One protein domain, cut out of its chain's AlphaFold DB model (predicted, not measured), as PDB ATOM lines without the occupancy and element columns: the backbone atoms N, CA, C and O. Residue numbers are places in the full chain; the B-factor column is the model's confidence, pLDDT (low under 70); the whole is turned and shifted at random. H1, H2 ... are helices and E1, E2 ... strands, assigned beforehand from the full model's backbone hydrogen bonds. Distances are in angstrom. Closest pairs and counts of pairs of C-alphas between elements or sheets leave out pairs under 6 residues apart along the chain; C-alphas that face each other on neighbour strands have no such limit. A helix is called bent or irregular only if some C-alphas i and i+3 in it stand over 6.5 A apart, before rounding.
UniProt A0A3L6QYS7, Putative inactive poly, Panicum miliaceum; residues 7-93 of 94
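Overview. This is residues 7 to 93 of the 94 residues of the protein "Putative inactive poly" of Panicum miliaceum (UniProt A0A3L6QYS7). A long, bent ribbon of two antiparallel strands, E1 and E4, leads at one end into a head made mostly of loops, in which the short strands E2 and E3 lie side by side; from the far end of E4 a free tail, residues 71 to 93 with H1, sticks out. The printed part has 87 residues, with four named strands and one named helix in the order E1, E2, E3, E4, H1. Its class is mixed, helices and strands, with 38 residues, under half, in named elements. The whole is extended, with a radius of gyration of the C-alphas of 18.6 A, and elongated, spanning 55 by 34 by 24 A.

Arrangement. E1, residues 7 to 15, and E4, residues 59 to 69, are antiparallel neighbours at 160 degrees. N 9 and O 66 are 2.8 A apart and N 61 and O 13 2.9 A, both within hydrogen-bond range. E4 bends by 56 degrees at residue 63. E2, residues 19 to 21, and E3, residues 38 to 40, are parallel neighbours at 39 degrees, with N 20 and O 38 at 2.8 A. Residues 39 to 40 of E3 also pair, antiparallel, with residues 49 to 50. H1, residues 80 to 91, is apart from E1, E2 and E3; 6 of its 8 O i to N i+4 pairs are within hydrogen-bond range.

Along the chain. E1 begins at C-alpha 7 (-16.971, 18.171, 3.669) and is 25.2 A long. E4 is 29.0 A long and ends at C-alpha 69 (-13.290, 21.997, 0.894). E2 is 6.5 A long and E3 6.9 A. H1, 17.6 A long, ends at C-alpha 91 (11.763, -6.576, 3.703).

Size, cuts and confidence. The C-alphas farthest apart are those of Arg 57 and Ser 93, 55.6 A. The printed part has no cut. The links E2 to E3, 16 residues, and E3 to E4, 18 residues, are long. The mean pLDDT of the printed part is 80.3; residues 56 to 58 and 72 to 93 are under 70.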
ATOM      1  N   ALA A   7     -16.653  18.712   2.357       90.62
ATOM      2  CA  ALA A   7     -16.971  18.171   3.669       90.62
ATOM      3  C   ALA A   7     -17.950  19.103   4.394       90.62
ATOM      4  O   ALA A   7     -17.947  20.320   4.180       90.62
ATOM      5  N   HIS A   8     -18.773  18.524   5.266       93.25
ATOM      6  CA  HIS A   8     -19.779  19.242   6.042       93.25
ATOM      7  C   HIS A   8     -19.591  18.937   7.529       93.25
ATOM      8  O   HIS A   8     -19.437  17.779   7.913       93.25
ATOM      9  N   LEU A   9     -19.606  19.978   8.358       94.88
ATOM     10  CA  LEU A   9     -19.631  19.889   9.814       94.88
ATOM     11  C   LEU A   9     -20.940  20.471  10.326       94.88
ATOM     12  O   LEU A   9     -21.379  21.520   9.855       94.88
ATOM     13  N   LEU A  10     -21.535  19.807  11.308       96.00
ATOM     14  CA  LEU A  10     -22.716  20.292  12.002       96.00
ATOM     15  C   LEU A  10     -22.286  20.802  13.376       96.00
ATOM     16  O   LEU A  10     -21.725  20.046  14.167       96.00
ATOM     17  N   LEU A  11     -22.528  22.080  13.646       96.12
ATOM     18  CA  LEU A  11     -22.422  22.623  14.990       96.12
ATOM     19  C   LEU A  11     -23.761  22.405  15.685       96.12
ATOM     20  O   LEU A  11     -24.783  22.923  15.231       96.12
ATOM     21  N   CYS A  12     -23.743  21.653  16.780       93.50
ATOM     22  CA  CYS A  12     -24.931  21.327  17.556       93.50
ATOM     23  C   CYS A  12     -24.825  21.885  18.973       93.50
ATOM     24  O   CYS A  12     -23.738  21.921  19.550       93.50
ATOM     25  N   VAL A  13     -25.969  22.237  19.557       92.56
ATOM     26  CA  VAL A  13     -26.115  22.264  21.016       92.56
ATOM     27  C   VAL A  13     -26.477  20.860  21.464       92.56
ATOM     28  O   VAL A  13     -27.338  20.213  20.864       92.56
ATOM     29  N   LEU A  14     -25.816  20.395  22.519       89.69
ATOM     30  CA  LEU A  14     -26.076  19.103  23.132       89.69
ATOM     31  C   LEU A  14     -26.549  19.312  24.570       89.69
ATOM     32  O   LEU A  14     -25.872  19.985  25.347       89.69
ATOM     33  N   TRP A  15     -27.659  18.670  24.937       89.00
ATOM     34  CA  TRP A  15     -28.003  18.422  26.338       89.00
ATOM     35  C   TRP A  15     -27.674  16.969  26.703       89.00
ATOM     36  O   TRP A  15     -28.495  16.074  26.482       89.00
ATOM     37  N   PRO A  16     -26.478  16.703  27.266       85.19
ATOM     38  CA  PRO A  16     -25.987  15.337  27.455       85.19
ATOM     39  C   PRO A  16     -26.707  14.576  28.582       85.19
ATOM     40  O   PRO A  16     -26.659  13.346  28.634       85.19
ATOM     41  N   GLY A  17     -27.408  15.274  29.480       88.44
ATOM     42  CA  GLY A  17     -28.102  14.659  30.611       88.44
ATOM     43  C   GLY A  17     -27.126  14.178  31.685       88.44
ATOM     44  O   GLY A  17     -26.331  14.972  32.173       88.44
ATOM     45  N   PHE A  18     -27.215  12.899  32.063       90.62
ATOM     46  CA  PHE A  18     -26.293  12.262  33.008       90.62
ATOM     47  C   PHE A  18     -25.278  11.417  32.223       90.62
ATOM     48  O   PHE A  18     -25.635  10.310  31.795       90.62
ATOM     49  N   PRO A  19     -24.076  11.952  31.940       92.25
ATOM     50  CA  PRO A  19     -23.079  11.240  31.162       92.25
ATOM     51  C   PRO A  19     -22.360  10.175  32.000       92.25
ATOM     52  O   PRO A  19     -22.030  10.392  33.165       92.25
ATOM     53  N   GLU A  20     -22.098   9.030  31.384       95.38
ATOM     54  CA  GLU A  20     -21.169   8.007  31.859       95.38
ATOM     55  C   GLU A  20     -19.747   8.365  31.409       95.38
ATOM     56  O   GLU A  20     -19.560   8.799  30.270       95.38
ATOM     57  N   ILE A  21     -18.742   8.180  32.269       97.00
ATOM     58  CA  ILE A  21     -17.338   8.309  31.855       97.00
ATOM     59  C   ILE A  21     -16.911   7.017  31.164       97.00
ATOM     60  O   ILE A  21     -17.067   5.937  31.731       97.00
ATOM     61  N   ILE A  22     -16.389   7.129  29.944       95.94
ATOM     62  CA  ILE A  22     -16.064   5.991  29.084       95.94
ATOM     63  C   ILE A  22     -14.655   6.147  28.522       95.94
ATOM     64  O   ILE A  22     -14.310   7.175  27.939       95.94
ATOM     65  N   ASP A  23     -13.869   5.080  28.623       94.00
ATOM     66  CA  ASP A  23     -12.544   5.016  28.018       94.00
ATOM     67  C   ASP A  23     -12.615   4.944  26.486       94.00
ATOM     68  O   ASP A  23     -13.449   4.250  25.891       94.00
ATOM     69  N   ALA A  24     -11.675   5.619  25.823       91.31
ATOM     70  CA  ALA A  24     -11.524   5.521  24.377       91.31
ATOM     71  C   ALA A  24     -11.258   4.061  23.957       91.31
ATOM     72  O   ALA A  24     -10.337   3.415  24.451       91.31
ATOM     73  N   GLY A  25     -12.056   3.547  23.017       91.06
ATOM     74  CA  GLY A  25     -11.975   2.151  22.571       91.06
ATOM     75  C   GLY A  25     -12.805   1.164  23.396       91.06
ATOM     76  O   GLY A  25     -12.713  -0.039  23.152       91.06
ATOM     77  N   SER A  26     -13.625   1.646  24.337       93.00
ATOM     78  CA  SER A  26     -14.594   0.808  25.046       93.00
ATOM     79  C   SER A  26     -15.470   0.002  24.066       93.00
ATOM     80  O   SER A  26     -15.968   0.564  23.087       93.00
ATOM     81  N   PRO A  27     -15.709  -1.303  24.319       93.94
ATOM     82  CA  PRO A  27     -16.585  -2.135  23.491       93.94
ATOM     83  C   PRO A  27     -18.079  -1.864  23.739       93.94
ATOM     84  O   PRO A  27     -18.941  -2.555  23.193       93.94
ATOM     85  N   GLN A  28     -18.398  -0.907  24.610       93.38
ATOM     86  CA  GLN A  28     -19.743  -0.631  25.075       93.38
ATOM     87  C   GLN A  28     -20.632  -0.059  23.959       93.38
ATOM     88  O   GLN A  28     -20.392   1.023  23.427       93.38
ATOM     89  N   SER A  29     -21.709  -0.777  23.634       91.81
ATOM     90  CA  SER A  29     -22.675  -0.404  22.591       91.81
ATOM     91  C   SER A  29     -23.964   0.228  23.127       91.81
ATOM     92  O   SER A  29     -24.810   0.652  22.342       91.81
ATOM     93  N   GLN A  30     -24.128   0.288  24.451       92.94
ATOM     94  CA  GLN A  30     -25.297   0.817  25.166       92.94
ATOM     95  C   GLN A  30     -24.849   1.435  26.501       92.94
ATOM     96  O   GLN A  30     -23.752   1.114  26.941       92.94
ATOM     97  N   PRO A  31     -25.650   2.265  27.187       93.62
ATOM     98  CA  PRO A  31     -25.294   2.737  28.526       93.62
ATOM     99  C   PRO A  31     -25.040   1.573  29.501       93.62
ATOM    100  O   PRO A  31     -25.761   0.575  29.457       93.62
ATOM    101  N   GLY A  32     -24.082   1.713  30.422       93.06
ATOM    102  CA  GLY A  32     -23.806   0.694  31.446       93.06
ATOM    103  C   GLY A  32     -24.947   0.543  32.460       93.06
ATOM    104  O   GLY A  32     -25.083  -0.478  33.134       93.06
ATOM    105  N   SER A  33     -25.811   1.558  32.546       91.94
ATOM    106  CA  SER A  33     -27.015   1.589  33.371       91.94
ATOM    107  C   SER A  33     -28.088   2.475  32.727       91.94
ATOM    108  O   SER A  33     -27.739   3.486  32.115       91.94
ATOM    109  N   PRO A  34     -29.392   2.197  32.932       88.56
ATOM    110  CA  PRO A  34     -30.486   3.050  32.450       88.56
ATOM    111  C   PRO A  34     -30.473   4.490  32.988       88.56
ATOM    112  O   PRO A  34     -31.206   5.343  32.487       88.56
ATOM    113  N   LEU A  35     -29.687   4.760  34.036       89.50
ATOM    114  CA  LEU A  35     -29.514   6.104  34.590       89.50
ATOM    115  C   LEU A  35     -28.671   7.003  33.680       89.50
ATOM    116  O   LEU A  35     -28.873   8.219  33.661       89.50
ATOM    117  N   PHE A  36     -27.743   6.413  32.925       92.12
ATOM    118  CA  PHE A  36     -26.880   7.150  32.018       92.12
ATOM    119  C   PHE A  36     -27.593   7.427  30.700       92.12
ATOM    120  O   PHE A  36     -28.327   6.599  30.158       92.12
ATOM    121  N   ARG A  37     -27.388   8.638  30.190       88.12
ATOM    122  CA  ARG A  37     -28.078   9.131  28.989       88.12
ATOM    123  C   ARG A  37     -27.134   9.358  27.823       88.12
ATOM    124  O   ARG A  37     -27.576   9.362  26.686       88.12
ATOM    125  N   SER A  38     -25.862   9.556  28.113       92.81
ATOM    126  CA  SER A  38     -24.789   9.732  27.144       92.81
ATOM    127  C   SER A  38     -23.490   9.204  27.745       92.81
ATOM    128  O   SER A  38     -23.441   8.886  28.932       92.81
ATOM    129  N   GLY A  39     -22.458   9.088  26.924       94.19
ATOM    130  CA  GLY A  39     -21.092   8.817  27.337       94.19
ATOM    131  C   GLY A  39     -20.196  10.020  27.077       94.19
ATOM    132  O   GLY A  39     -20.484  10.831  26.192       94.19
ATOM    133  N   THR A  40     -19.104  10.137  27.820       95.44
ATOM    134  CA  THR A  40     -18.072  11.156  27.608       95.44
ATOM    135  C   THR A  40     -16.719  10.703  28.154       95.44
ATOM    136  O   THR A  40     -16.654   9.755  28.928       95.44
ATOM    137  N   ASP A  41     -15.636  11.372  27.771       96.25
ATOM    138  CA  ASP A  41     -14.281  11.100  28.258       96.25
ATOM    139  C   ASP A  41     -13.933  11.788  29.582       96.25
ATOM    140  O   ASP A  41     -13.033  11.340  30.288       96.25
ATOM    141  N   SER A  42     -14.609  12.884  29.927       94.69
ATOM    142  CA  SER A  42     -14.320  13.659  31.139       94.69
ATOM    143  C   SER A  42     -15.564  14.367  31.667       94.69
ATOM    144  O   SER A  42     -16.386  14.855  30.896       94.69
ATOM    145  N   SER A  43     -15.698  14.461  32.992       90.75
ATOM    146  CA  SER A  43     -16.820  15.161  33.632       90.75
ATOM    147  C   SER A  43     -16.681  16.682  33.604       90.75
ATOM    148  O   SER A  43     -17.690  17.380  33.639       90.75
ATOM    149  N   GLU A  44     -15.451  17.201  33.586       91.12
ATOM    150  CA  GLU A  44     -15.197  18.642  33.698       91.12
ATOM    151  C   GLU A  44     -15.015  19.312  32.338       91.12
ATOM    152  O   GLU A  44     -15.566  20.385  32.098       91.12
ATOM    153  N   ASN A  45     -14.249  18.687  31.441       92.25
ATOM    154  CA  ASN A  45     -13.913  19.270  30.146       92.25
ATOM    155  C   ASN A  45     -13.923  18.196  29.048       92.25
ATOM    156  O   ASN A  45     -12.856  17.742  28.622       92.25
ATOM    157  N   PRO A  46     -15.122  17.760  28.627       93.69
ATOM    158  CA  PRO A  46     -15.275  16.685  27.662       93.69
ATOM    159  C   PRO A  46     -14.744  17.086  26.285       93.69
ATOM    160  O   PRO A  46     -14.975  18.202  25.815       93.69
ATOM    161  N   THR A  47     -14.048  16.167  25.618       94.19
ATOM    162  CA  THR A  47     -13.567  16.354  24.240       94.19
ATOM    163  C   THR A  47     -14.415  15.597  23.227       94.19
ATOM    164  O   THR A  47     -14.451  15.969  22.051       94.19
ATOM    165  N   TRP A  48     -15.146  14.574  23.675       93.44
ATOM    166  CA  TRP A  48     -16.124  13.870  22.858       93.44
ATOM    167  C   TRP A  48     -17.295  13.336  23.684       93.44
ATOM    168  O   TRP A  48     -17.233  13.157  24.902       93.44
ATOM    169  N   HIS A  49     -18.391  13.066  22.976       92.56
ATOM    170  CA  HIS A  49     -19.591  12.458  23.532       92.56
ATOM    171  C   HIS A  49     -20.006  11.245  22.705       92.56
ATOM    172  O   HIS A  49     -19.889  11.246  21.480       92.56
ATOM    173  N   VAL A  50     -20.535  10.230  23.384       92.62
ATOM    174  CA  VAL A  50     -21.228   9.095  22.767       92.62
ATOM    175  C   VAL A  50     -22.709   9.228  23.072       92.62
ATOM    176  O   VAL A  50     -23.110   9.399  24.221       92.62
ATOM    177  N   ILE A  51     -23.527   9.152  22.031       91.56
ATOM    178  CA  ILE A  51     -24.982   9.138  22.144       91.56
ATOM    179  C   ILE A  51     -25.445   7.779  21.634       91.56
ATOM    180  O   ILE A  51     -25.213   7.450  20.470       91.56
ATOM    181  N   TRP A  52     -26.051   6.974  22.506       89.69
ATOM    182  CA  TRP A  52     -26.565   5.662  22.119       89.69
ATOM    183  C   TRP A  52     -27.973   5.782  21.546       89.69
ATOM    184  O   TRP A  52     -28.774   6.592  22.001       89.69
ATOM    185  N   GLU A  53     -28.310   4.919  20.591       84.38
ATOM    186  CA  GLU A  53     -29.656   4.868  20.006       84.38
ATOM    187  C   GLU A  53     -30.735   4.565  21.063       84.38
ATOM    188  O   GLU A  53     -31.834   5.113  21.023       84.38
ATOM    189  N   SER A  54     -30.398   3.748  22.066       80.56
ATOM    190  CA  SER A  54     -31.281   3.433  23.194       80.56
ATOM    191  C   SER A  54     -31.526   4.623  24.132       80.56
ATOM    192  O   SER A  54     -32.466   4.604  24.932       80.56
ATOM    193  N   SER A  55     -30.725   5.685  24.035       71.31
ATOM    194  CA  SER A  55     -30.859   6.896  24.841       71.31
ATOM    195  C   SER A  55     -31.947   7.804  24.269       71.31
ATOM    196  O   SER A  55     -31.683   8.863  23.712       71.31
ATOM    197  N   ALA A  56     -33.206   7.404  24.461       60.38
ATOM    198  CA  ALA A  56     -34.419   7.983  23.865       60.38
ATOM    199  C   ALA A  56     -34.734   9.469  24.190       60.38
ATOM    200  O   ALA A  56     -35.874   9.903  24.049       60.38
ATOM    201  N   ARG A  57     -33.789  10.262  24.708       67.00
ATOM    202  CA  ARG A  57     -34.053  11.641  25.157       67.00
ATOM    203  C   ARG A  57     -32.811  12.549  25.192       67.00
ATOM    204  O   ARG A  57     -32.844  13.570  25.877       67.00
ATOM    205  N   THR A  58     -31.703  12.166  24.565       67.75
ATOM    206  CA  THR A  58     -30.601  13.112  24.340       67.75
ATOM    207  C   THR A  58     -31.034  14.100  23.270       67.75
ATOM    208  O   THR A  58     -31.247  13.719  22.120       67.75
ATOM    209  N   GLU A  59     -31.204  15.358  23.659       81.62
ATOM    210  CA  GLU A  59     -31.589  16.416  22.735       81.62
ATOM    211  C   GLU A  59     -30.332  16.957  22.054       81.62
ATOM    212  O   GLU A  59     -29.470  17.576  22.685       81.62
ATOM    213  N   ILE A  60     -30.223  16.669  20.758       90.38
ATOM    214  CA  ILE A  60     -29.212  17.233  19.868       90.38
ATOM    215  C   ILE A  60     -29.933  18.238  18.982       90.38
ATOM    216  O   ILE A  60     -30.781  17.852  18.178       90.38
ATOM    217  N   LEU A  61     -29.593  19.518  19.120       92.00
ATOM    218  CA  LEU A  61     -30.125  20.574  18.270       92.00
ATOM    219  C   LEU A  61     -29.044  21.033  17.288       92.00
ATOM    220  O   LEU A  61     -28.100  21.712  17.702       92.00
ATOM    221  N   PRO A  62     -29.169  20.714  15.991       93.81
ATOM    222  CA  PRO A  62     -28.342  21.324  14.962       93.81
ATOM    223  C   PRO A  62     -28.563  22.837  14.924       93.81
ATOM    224  O   PRO A  62     -29.691  23.288  14.737       93.81
ATOM    225  N   LEU A  63     -27.499  23.626  15.073       96.44
ATOM    226  CA  LEU A  63     -27.565  25.081  14.927       96.44
ATOM    227  C   LEU A  63     -27.100  25.535  13.549       96.44
ATOM    228  O   LEU A  63     -27.762  26.343  12.902       96.44
ATOM    229  N   TYR A  64     -25.950  25.029  13.103       96.88
ATOM    230  CA  TYR A  64     -25.313  25.497  11.876       96.88
ATOM    231  C   TYR A  64     -24.651  24.351  11.130       96.88
ATOM    232  O   TYR A  64     -24.079  23.450  11.738       96.88
ATOM    233  N   MET A  65     -24.667  24.433   9.803       96.69
ATOM    234  CA  MET A  65     -23.883  23.562   8.938       96.69
ATOM    235  C   MET A  65     -22.767  24.371   8.285       96.69
ATOM    236  O   MET A  65     -23.018  25.341   7.571       96.69
ATOM    237  N   VAL A  66     -21.531  23.946   8.506       95.88
ATOM    238  CA  VAL A  66     -20.334  24.533   7.910       95.88
ATOM    239  C   VAL A  66     -19.869  23.620   6.788       95.88
ATOM    240  O   VAL A  66     -19.503  22.471   7.023       95.88
ATOM    241  N   SER A  67     -19.885  24.132   5.560       94.56
ATOM    242  CA  SER A  67     -19.386  23.412   4.386       94.56
ATOM    243  C   SER A  67     -18.017  23.953   4.007       94.56
ATOM    244  O   SER A  67     -17.850  25.162   3.861       94.56
ATOM    245  N   PHE A  68     -17.041  23.075   3.826       89.94
ATOM    246  CA  PHE A  68     -15.690  23.468   3.445       89.94
ATOM    247  C   PHE A  68     -15.076  22.436   2.511       89.94
ATOM    248  O   PHE A  68     -15.452  21.266   2.482       89.94
ATOM    249  N   ARG A  69     -14.107  22.882   1.719       89.62
ATOM    250  CA  ARG A  69     -13.290  21.997   0.894       89.62
ATOM    251  C   ARG A  69     -11.949  21.850   1.577       89.62
ATOM    252  O   ARG A  69     -11.319  22.857   1.901       89.62
ATOM    253  N   SER A  70     -11.524  20.612   1.812       76.12
ATOM    254  CA  SER A  70     -10.194  20.392   2.368       76.12
ATOM    255  C   SER A  70      -9.159  20.807   1.332       76.12
ATOM    256  O   SER A  70      -9.142  20.281   0.220       76.12
ATOM    257  N   THR A  71      -8.301  21.761   1.682       72.44
ATOM    258  CA  THR A  71      -7.222  22.211   0.797       72.44
ATOM    259  C   THR A  71      -6.072  21.213   0.753       72.44
ATOM    260  O   THR A  71      -5.302  21.242  -0.201       72.44
ATOM    261  N   GLN A  72      -5.978  20.297   1.727       63.94
ATOM    262  CA  GLN A  72      -4.971  19.239   1.767       63.94
ATOM    263  C   GLN A  72      -5.537  17.932   2.330       63.94
ATOM    264  O   GLN A  72      -6.372  17.917   3.236       63.94
ATOM    265  N   LEU A  73      -5.066  16.813   1.779       59.47
ATOM    266  CA  LEU A  73      -5.233  15.485   2.349       59.47
ATOM    267  C   LEU A  73      -4.476  15.481   3.681       59.47
ATOM    268  O   LEU A  73      -3.268  15.243   3.697       59.47
ATOM    269  N   CYS A  74      -5.151  15.770   4.798       50.12
ATOM    270  CA  CYS A  74      -4.642  15.380   6.105       50.12
ATOM    271  C   CYS A  74      -4.516  13.858   6.069       50.12
ATOM    272  O   CYS A  74      -5.468  13.134   6.358       50.12
ATOM    273  N   LYS A  75      -3.346  13.359   5.657       45.81
ATOM    274  CA  LYS A  75      -2.934  12.004   5.974       45.81
ATOM    275  C   LYS A  75      -3.017  11.960   7.490       45.81
ATOM    276  O   LYS A  75      -2.232  12.634   8.155       45.81
ATOM    277  N   ARG A  76      -4.019  11.259   8.034       48.59
ATOM    278  CA  ARG A  76      -3.974  10.861   9.442       48.59
ATOM    279  C   ARG A  76      -2.564  10.300   9.630       48.59
ATOM    280  O   ARG A  76      -2.194   9.459   8.805       48.59
ATOM    281  N   PRO A  77      -1.747  10.791  10.579       45.47
ATOM    282  CA  PRO A  77      -0.527  10.074  10.902       45.47
ATOM    283  C   PRO A  77      -0.987   8.650  11.183       45.47
ATOM    284  O   PRO A  77      -1.847   8.435  12.042       45.47
ATOM    285  N   GLY A  78      -0.557   7.720  10.324       46.03
ATOM    286  CA  GLY A  78      -0.919   6.322  10.465       46.03
ATOM    287  C   GLY A  78      -0.615   5.943  11.900       46.03
ATOM    288  O   GLY A  78       0.402   6.373  12.454       46.03
ATOM    289  N   SER A  79      -1.527   5.208  12.533       49.41
ATOM    290  CA  SER A  79      -1.215   4.643  13.840       49.41
ATOM    291  C   SER A  79       0.164   3.961  13.739       49.41
ATOM    292  O   SER A  79       0.447   3.345  12.705       49.41
ATOM    293  N   PRO A  80       1.042   4.046  14.755       54.75
ATOM    294  CA  PRO A  80       2.382   3.443  14.697       54.75
ATOM    295  C   PRO A  80       2.371   1.946  14.324       54.75
ATOM    296  O   PRO A  80       3.373   1.389  13.883       54.75
ATOM    297  N   HIS A  81       1.217   1.291  14.473       48.41
ATOM    298  CA  HIS A  81       0.982  -0.100  14.117       48.41
ATOM    299  C   HIS A  81       0.859  -0.354  12.595       48.41
ATOM    300  O   HIS A  81       1.147  -1.455  12.118       48.41
ATOM    301  N   GLU A  82       0.469   0.650  11.807       46.69
ATOM    302  CA  GLU A  82       0.247   0.509  10.362       46.69
ATOM    303  C   GLU A  82       1.551   0.654   9.555       46.69
ATOM    304  O   GLU A  82       1.799  -0.136   8.641       46.69
ATOM    305  N   GLU A  83       2.460   1.552   9.960       45.91
ATOM    306  CA  GLU A  83       3.793   1.676   9.337       45.91
ATOM    307  C   GLU A  83       4.660   0.424   9.536       45.91
ATOM    308  O   GLU A  83       5.358  -0.014   8.616       45.91
ATOM    309  N   ALA A  84       4.570  -0.220  10.705       50.44
ATOM    310  CA  ALA A  84       5.324  -1.439  10.995       50.44
ATOM    311  C   ALA A  84       4.948  -2.611  10.064       50.44
ATOM    312  O   ALA A  84       5.768  -3.498   9.808       50.44
ATOM    313  N   SER A  85       3.723  -2.613   9.532       48.31
ATOM    314  CA  SER A  85       3.231  -3.652   8.620       48.31
ATOM    315  C   SER A  85       3.703  -3.435   7.178       48.31
ATOM    316  O   SER A  85       3.972  -4.401   6.460       48.31
ATOM    317  N   ILE A  86       3.874  -2.176   6.767       54.62
ATOM    318  CA  ILE A  86       4.362  -1.810   5.431       54.62
ATOM    319  C   ILE A  86       5.868  -2.095   5.321       54.62
ATOM    320  O   ILE A  86       6.304  -2.727   4.356       54.62
ATOM    321  N   GLN A  87       6.653  -1.756   6.353       54.31
ATOM    322  CA  GLN A  87       8.100  -2.015   6.370       54.31
ATOM    323  C   GLN A  87       8.426  -3.521   6.386       54.31
ATOM    324  O   GLN A  87       9.389  -3.962   5.755       54.31
ATOM    325  N   LYS A  88       7.616  -4.337   7.081       53.94
ATOM    326  CA  LYS A  88       7.801  -5.797   7.123       53.94
ATOM    327  C   LYS A  88       7.514  -6.457   5.775       53.94
ATOM    328  O   LYS A  88       8.281  -7.328   5.377       53.94
ATOM    329  N   LYS A  89       6.481  -6.024   5.041       48.69
ATOM    330  CA  LYS A  89       6.203  -6.554   3.693       48.69
ATOM    331  C   LYS A  89       7.304  -6.214   2.686       48.69
ATOM    332  O   LYS A  89       7.654  -7.076   1.892       48.69
ATOM    333  N   ALA A  90       7.892  -5.018   2.760       54.06
ATOM    334  CA  ALA A  90       8.981  -4.610   1.866       54.06
ATOM    335  C   ALA A  90      10.298  -5.373   2.111       54.06
ATOM    336  O   ALA A  90      11.089  -5.558   1.191       54.06
ATOM    337  N   ARG A  91      10.541  -5.836   3.343       52.94
ATOM    338  CA  ARG A  91      11.763  -6.576   3.703       52.94
ATOM    339  C   ARG A  91      11.680  -8.082   3.423       52.94
ATOM    340  O   ARG A  91      12.706  -8.744   3.423       52.94
ATOM    341  N   LEU A  92      10.478  -8.615   3.198       54.19
ATOM    342  CA  LEU A  92      10.232 -10.028   2.871       54.19
ATOM    343  C   LEU A  92      10.190 -10.301   1.355       54.19
ATOM    344  O   LEU A  92      10.034 -11.450   0.957       54.19
ATOM    345  N   SER A  93      10.317  -9.267   0.517       54.91
ATOM    346  CA  SER A  93      10.338  -9.377  -0.948       54.91
ATOM    347  C   SER A  93      11.721  -9.128  -1.565       54.91
ATOM    348  O   SER A  93      11.791  -8.720  -2.725       54.91
TER     349      SER A  93